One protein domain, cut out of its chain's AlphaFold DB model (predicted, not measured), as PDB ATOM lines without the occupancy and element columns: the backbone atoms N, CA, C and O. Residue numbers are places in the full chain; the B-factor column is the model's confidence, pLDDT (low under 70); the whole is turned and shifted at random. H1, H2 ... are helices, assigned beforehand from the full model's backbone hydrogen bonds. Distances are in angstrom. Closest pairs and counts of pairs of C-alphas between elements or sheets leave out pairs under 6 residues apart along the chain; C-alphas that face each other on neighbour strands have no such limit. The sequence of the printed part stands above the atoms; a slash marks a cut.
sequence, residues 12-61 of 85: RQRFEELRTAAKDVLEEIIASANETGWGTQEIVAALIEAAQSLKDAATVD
ATOM      1  N   ARG A  12     198.166 129.320 163.178       87.62
ATOM      2  CA  ARG A  12     198.877 128.054 163.388       87.62
ATOM      3  C   ARG A  12     200.208 128.062 162.649       87.62
ATOM      4  O   ARG A  12     201.229 127.712 163.235       87.62
ATOM      5  N   GLN A  13     200.201 128.482 161.391       86.88
ATOM      6  CA  GLN A  13     201.415 128.603 160.594       86.88
ATOM      7  C   GLN A  13     202.351 129.673 161.173       86.88
ATOM      8  O   GLN A  13     203.535 129.399 161.324       86.88
ATOM      9  N   ARG A  14     201.834 130.827 161.617       90.81
ATOM     10  CA  ARG A  14     202.626 131.869 162.296       90.81
ATOM     11  C   ARG A  14     203.356 131.339 163.521       90.81
ATOM     12  O   ARG A  14     204.515 131.681 163.741       90.81
ATOM     13  N   PHE A  15     202.681 130.529 164.334       88.75
ATOM     14  CA  PHE A  15     203.309 129.939 165.510       88.75
ATOM     15  C   PHE A  15     204.440 128.978 165.126       88.75
ATOM     16  O   PHE A  15     205.501 129.006 165.744       88.75
ATOM     17  N   GLU A  16     204.251 128.159 164.090       91.00
ATOM     18  CA  GLU A  16     205.289 127.248 163.590       91.00
ATOM     19  C   GLU A  16     206.499 128.009 163.022       91.00
ATOM     20  O   GLU A  16     207.646 127.643 163.295       91.00
ATOM     21  N   GLU A  17     206.259 129.101 162.291       90.94
ATOM     22  CA  GLU A  17     207.311 129.998 161.803       90.94
ATOM     23  C   GLU A  17     208.098 130.614 162.963       90.94
ATOM     24  O   GLU A  17     209.329 130.540 162.987       90.94
ATOM     25  N   LEU A  18     207.389 131.161 163.956       90.56
ATOM     26  CA  LEU A  18     207.997 131.776 165.131       90.56
ATOM     27  C   LEU A  18     208.798 130.757 165.944       90.56
ATOM     28  O   LEU A  18     209.923 131.042 166.343       90.56
ATOM     29  N   ARG A  19     208.254 129.554 166.156       91.00
ATOM     30  CA  ARG A  19     208.938 128.459 166.853       91.00
ATOM     31  C   ARG A  19     210.234 128.072 166.147       91.00
ATOM     32  O   ARG A  19     211.238 127.824 166.810       91.00
ATOM     33  N   THR A  20     210.208 128.007 164.819       91.69
ATOM     34  CA  THR A  20     211.382 127.648 164.020       91.69
ATOM     35  C   THR A  20     212.456 128.727 164.118       91.69
ATOM     36  O   THR A  20     213.602 128.410 164.420       91.69
ATOM     37  N   ALA A  21     212.076 129.997 163.955       90.81
ATOM     38  CA  ALA A  21     212.998 131.119 164.121       90.81
ATOM     39  C   ALA A  21     213.566 131.197 165.549       90.81
ATOM     40  O   ALA A  21     214.758 131.420 165.730       90.81
ATOM     41  N   ALA A  22     212.735 130.963 166.568       91.06
ATOM     42  CA  ALA A  22     213.171 130.972 167.959       91.06
ATOM     43  C   ALA A  22     214.179 129.855 168.247       91.06
ATOM     44  O   ALA A  22     215.152 130.086 168.956       91.06
ATOM     45  N   LYS A  23     213.974 128.658 167.682       92.25
ATOM     46  CA  LYS A  23     214.919 127.545 167.823       92.25
ATOM     47  C   LYS A  23     216.294 127.907 167.257       92.25
ATOM     48  O   LYS A  23     217.281 127.704 167.951       92.25
ATOM     49  N   ASP A  24     216.332 128.474 166.055       91.44
ATOM     50  CA  ASP A  24     217.571 128.873 165.374       91.44
ATOM     51  C   ASP A  24     218.374 129.884 166.212       91.44
ATOM     52  O   ASP A  24     219.542 129.662 166.525       91.44
ATOM     53  N   VAL A  25     217.700 130.924 166.720       91.88
ATOM     54  CA  VAL A  25     218.314 131.927 167.607       91.88
ATOM     55  C   VAL A  25     218.818 131.307 168.915       91.88
ATOM     56  O   VAL A  25     219.900 131.652 169.390       91.88
ATOM     57  N   LEU A  26     218.056 130.389 169.521       92.31
ATOM     58  CA  LEU A  26     218.487 129.707 170.746       92.31
ATOM     59  C   LEU A  26     219.709 128.817 170.495       92.31
ATOM     60  O   LEU A  26     220.589 128.761 171.349       92.31
ATOM     61  N   GLU A  27     219.798 128.156 169.340       93.19
ATOM     62  CA  GLU A  27     220.970 127.360 168.956       93.19
ATOM     63  C   GLU A  27     222.227 128.236 168.829       93.19
ATOM     64  O   GLU A  27     223.280 127.848 169.341       93.19
ATOM     65  N   GLU A  28     222.117 129.442 168.261       92.19
ATOM     66  CA  GLU A  28     223.222 130.415 168.219       92.19
ATOM     67  C   GLU A  28     223.651 130.880 169.623       92.19
ATOM     68  O   GLU A  28     224.844 130.916 169.932       92.19
ATOM     69  N   ILE A  29     222.692 131.213 170.497       92.38
ATOM     70  CA  ILE A  29     222.975 131.648 171.878       92.38
ATOM     71  C   ILE A  29     223.665 130.532 172.661       92.38
ATOM     72  O   ILE A  29     224.649 130.775 173.362       92.38
ATOM     73  N   ILE A  30     223.164 129.302 172.530       93.44
ATOM     74  CA  ILE A  30     223.755 128.129 173.166       93.44
ATOM     75  C   ILE A  30     225.183 127.942 172.657       93.44
ATOM     76  O   ILE A  30     226.086 127.820 173.481       93.44
ATOM     77  N   ALA A  31     225.409 127.969 171.340       94.00
ATOM     78  CA  ALA A  31     226.745 127.848 170.764       94.00
ATOM     79  C   ALA A  31     227.703 128.907 171.336       94.00
ATOM     80  O   ALA A  31     228.753 128.548 171.863       94.00
ATOM     81  N   SER A  32     227.289 130.176 171.356       93.88
ATOM     82  CA  SER A  32     228.096 131.276 171.896       93.88
ATOM     83  C   SER A  32     228.427 131.099 173.384       93.88
ATOM     84  O   SER A  32     229.569 131.284 173.802       93.88
ATOM     85  N   ALA A  33     227.464 130.673 174.201       92.38
ATOM     86  CA  ALA A  33     227.712 130.407 175.615       92.38
ATOM     87  C   ALA A  33     228.626 129.180 175.822       92.38
ATOM     88  O   ALA A  33     229.488 129.196 176.706       92.38
ATOM     89  N   ASN A  34     228.513 128.155 174.971       94.19
ATOM     90  CA  ASN A  34     229.394 126.982 175.005       94.19
ATOM     91  C   ASN A  34     230.847 127.374 174.686       94.19
ATOM     92  O   ASN A  34     231.764 126.883 175.342       94.19
ATOM     93  N   GLU A  35     231.071 128.301 173.750       95.69
ATOM     94  CA  GLU A  35     232.410 128.833 173.439       95.69
ATOM     95  C   GLU A  35     233.066 129.531 174.640       95.69
ATOM     96  O   GLU A  35     234.289 129.533 174.769       95.69
ATOM     97  N   THR A  36     232.262 130.074 175.555       94.81
ATOM     98  CA  THR A  36     232.747 130.686 176.805       94.81
ATOM     99  C   THR A  36     232.918 129.694 177.963       94.81
ATOM    100  O   THR A  36     233.380 130.084 179.034       94.81
ATOM    101  N   GLY A  37     232.605 128.410 177.749       94.81
ATOM    102  CA  GLY A  37     232.824 127.324 178.710       94.81
ATOM    103  C   GLY A  37     231.598 126.890 179.516       94.81
ATOM    104  O   GLY A  37     231.736 126.022 180.376       94.81
ATOM    105  N   TRP A  38     230.414 127.445 179.249       96.75
ATOM    106  CA  TRP A  38     229.171 127.007 179.891       96.75
ATOM    107  C   TRP A  38     228.674 125.682 179.299       96.75
ATOM    108  O   TRP A  38     228.745 125.441 178.093       96.75
ATOM    109  N   GLY A  39     228.121 124.817 180.142       94.31
ATOM    110  CA  GLY A  39     227.494 123.571 179.731       94.31
ATOM    111  C   GLY A  39     226.164 123.792 179.004       94.31
ATOM    112  O   GLY A  39     225.325 124.599 179.390       94.31
ATOM    113  N   THR A  40     225.894 123.004 177.966       92.75
ATOM    114  CA  THR A  40     224.635 123.104 177.206       92.75
ATOM    115  C   THR A  40     223.387 122.965 178.091       92.75
ATOM    116  O   THR A  40     222.412 123.685 177.900       92.75
ATOM    117  N   GLN A  41     223.406 122.055 179.073       93.31
ATOM    118  CA  GLN A  41     222.253 121.793 179.945       93.31
ATOM    119  C   GLN A  41     221.945 122.957 180.894       93.31
ATOM    120  O   GLN A  41     220.776 123.274 181.095       93.31
ATOM    121  N   GLU A  42     222.971 123.607 181.449       94.62
ATOM    122  CA  GLU A  42     222.774 124.770 182.324       94.62
ATOM    123  C   GLU A  42     222.243 125.975 181.544       94.62
ATOM    124  O   GLU A  42     221.317 126.638 182.005       94.62
ATOM    125  N   ILE A  43     222.734 126.196 180.321       94.44
ATOM    126  CA  ILE A  43     222.241 127.272 179.457       94.44
ATOM    127  C   ILE A  43     220.768 127.041 179.118       94.44
ATOM    128  O   ILE A  43     219.955 127.953 179.239       94.44
ATOM    129  N   VAL A  44     220.402 125.818 178.718       94.62
ATOM    130  CA  VAL A  44     219.010 125.485 178.385       94.62
ATOM    131  C   VAL A  44     218.092 125.676 179.594       94.62
ATOM    132  O   VAL A  44     217.019 126.252 179.438       94.62
ATOM    133  N   ALA A  45     218.507 125.245 180.788       94.88
ATOM    134  CA  ALA A  45     217.733 125.459 182.010       94.88
ATOM    135  C   ALA A  45     217.520 126.957 182.291       94.88
ATOM    136  O   ALA A  45     216.377 127.389 182.447       94.88
ATOM    137  N   ALA A  46     218.588 127.758 182.237       94.81
ATOM    138  CA  ALA A  46     218.516 129.202 182.453       94.81
ATOM    139  C   ALA A  46     217.613 129.911 181.426       94.81
ATOM    140  O   ALA A  46     216.832 130.792 181.785       94.81
ATOM    141  N   LEU A  47     217.669 129.506 180.153       93.00
ATOM    142  CA  LEU A  47     216.811 130.055 179.097       93.00
ATOM    143  C   LEU A  47     215.329 129.719 179.321       93.00
ATOM    144  O   LEU A  47     214.468 130.560 179.064       93.00
ATOM    145  N   ILE A  48     215.019 128.518 179.820       94.50
ATOM    146  CA  ILE A  48     213.646 128.123 180.164       94.50
ATOM    147  C   ILE A  48     213.125 128.962 181.335       94.50
ATOM    148  O   ILE A  48     212.018 129.493 181.241       94.50
ATOM    149  N   GLU A  49     213.906 129.116 182.405       95.25
ATOM    150  CA  GLU A  49     213.515 129.926 183.569       95.25
ATOM    151  C   GLU A  49     213.325 131.405 183.202       95.25
ATOM    152  O   GLU A  49     212.349 132.039 183.619       95.25
ATOM    153  N   ALA A  50     214.200 131.953 182.354       92.25
ATOM    154  CA  ALA A  50     214.060 133.311 181.837       92.25
ATOM    155  C   ALA A  50     212.786 133.471 180.989       92.25
ATOM    156  O   ALA A  50     212.031 134.422 181.184       92.25
ATOM    157  N   ALA A  51     212.502 132.529 180.083       90.56
ATOM    158  CA  ALA A  51     211.296 132.565 179.256       90.56
ATOM    159  C   ALA A  51     210.008 132.429 180.087       90.56
ATOM    160  O   ALA A  51     209.011 133.085 179.783       90.56
ATOM    161  N   GLN A  52     210.021 131.605 181.138       90.69
ATOM    162  CA  GLN A  52     208.915 131.510 182.093       90.69
ATOM    163  C   GLN A  52     208.705 132.844 182.809       90.69
ATOM    164  O   GLN A  52     207.612 133.392 182.743       90.69
ATOM    165  N   SER A  53     209.771 133.429 183.357       87.06
ATOM    166  CA  SER A  53     209.710 134.734 184.027       87.06
ATOM    167  C   SER A  53     209.150 135.834 183.117       87.06
ATOM    168  O   SER A  53     208.327 136.638 183.547       87.06
ATOM    169  N   LEU A  54     209.543 135.848 181.836       86.25
ATOM    170  CA  LEU A  54     209.000 136.777 180.839       86.25
ATOM    171  C   LEU A  54     207.521 136.523 180.540       86.25
ATOM    172  O   LEU A  54     206.770 137.473 180.360       86.25
ATOM    173  N   LYS A  55     207.083 135.262 180.493       85.88
ATOM    174  CA  LYS A  55     205.665 134.919 180.330       85.88
ATOM    175  C   LYS A  55     204.841 135.391 181.528       85.88
ATOM    176  O   LYS A  55     203.746 135.918 181.334       85.88
ATOM    177  N   ASP A  56     205.336 135.186 182.744       79.56
ATOM    178  CA  ASP A  56     204.679 135.660 183.962       79.56
ATOM    179  C   ASP A  56     204.594 137.194 183.966       79.56
ATOM    180  O   ASP A  56     203.518 137.741 184.193       79.56
ATOM    181  N   ALA A  57     205.674 137.887 183.588       75.56
ATOM    182  CA  ALA A  57     205.673 139.341 183.420       75.56
ATOM    183  C   ALA A  57     204.687 139.809 182.335       75.56
ATOM    184  O   ALA A  57     203.891 140.702 182.594       75.56
ATOM    185  N   ALA A  58     204.657 139.157 181.169       68.19
ATOM    186  CA  ALA A  58     203.723 139.465 180.082       68.19
ATOM    187  C   ALA A  58     202.253 139.150 180.428       68.19
ATOM    188  O   ALA A  58     201.325 139.650 179.803       68.19
ATOM    189  N   THR A  59     202.015 138.284 181.416       64.81
ATOM    190  CA  THR A  59     200.667 138.028 181.950       64.81
ATOM    191  C   THR A  59     200.221 139.157 182.883       64.81
ATOM    192  O   THR A  59     199.025 139.421 182.998       64.81
ATOM    193  N   VAL A  60     201.175 139.812 183.552       60.25
ATOM    194  CA  VAL A  60     200.938 140.969 184.426       60.25
ATOM    195  C   VAL A  60     200.807 142.255 183.610       60.25
ATOM    196  O   VAL A  60     199.935 143.062 183.918       60.25
ATOM    197  N   ASP A  61     201.610 142.407 182.557       52.72
ATOM    198  CA  ASP A  61     201.550 143.516 181.611       52.72
ATOM    199  C   ASP A  61     201.684 142.994 180.164       52.72
ATOM    200  O   ASP A  61     202.769 142.570 179.756       52.72
TER     201      ASP A  61
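What this domain is: This is residues 12 to 61 of the 85 residues of an uncharacterized protein of Neorhizobium sp. P12A (UniProt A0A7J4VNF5). Two long helices, H1 and then H2, meet near the tight link that joins them and spread apart from there as an open V. The far arms of the V, residues 12 to 25 of H1 and residues 48 to 61, stand free. The printed part has 50 residues with two named helices and no named strand, and its class is all helix. It is loose, with a radius of gyration of the C-alphas of 12.9 A, and flat, spanning 34 by 26 by 13 A.

How they stand to each other: Start at H1, residues 12 to 35, the longest helix. It touches H2, residues 40 to 60, with residues 30 to 34 alone, and H2 touches it with residues 40 to 44 alone. Look there for the closest C-alphas of the two, those of Ile 30 and Thr 40, 6.5 A apart. The helices run opposite ways at a steep tilt of 46 degrees. In both H1 and H2 every O i to N i+4 pair is within hydrogen-bond range.

Where its parts are: Find C-alpha 12 at (198.877, 128.054, 163.388); from there H1 runs 35.0 A to C-alpha 35. H2 runs 30.5 A from C-alpha 40 at (224.635, 123.104, 177.206) to C-alpha 60 at (200.938, 140.969, 184.426).

The domain as a whole: The two C-alphas farthest apart, those of Arg 12 and Gly 37, are 37.3 A apart. The printed part has no cut, and its one link between helices is tight, with 4 residues. Look at the B-factor column for residues 58 to 61, where pLDDT is under 70.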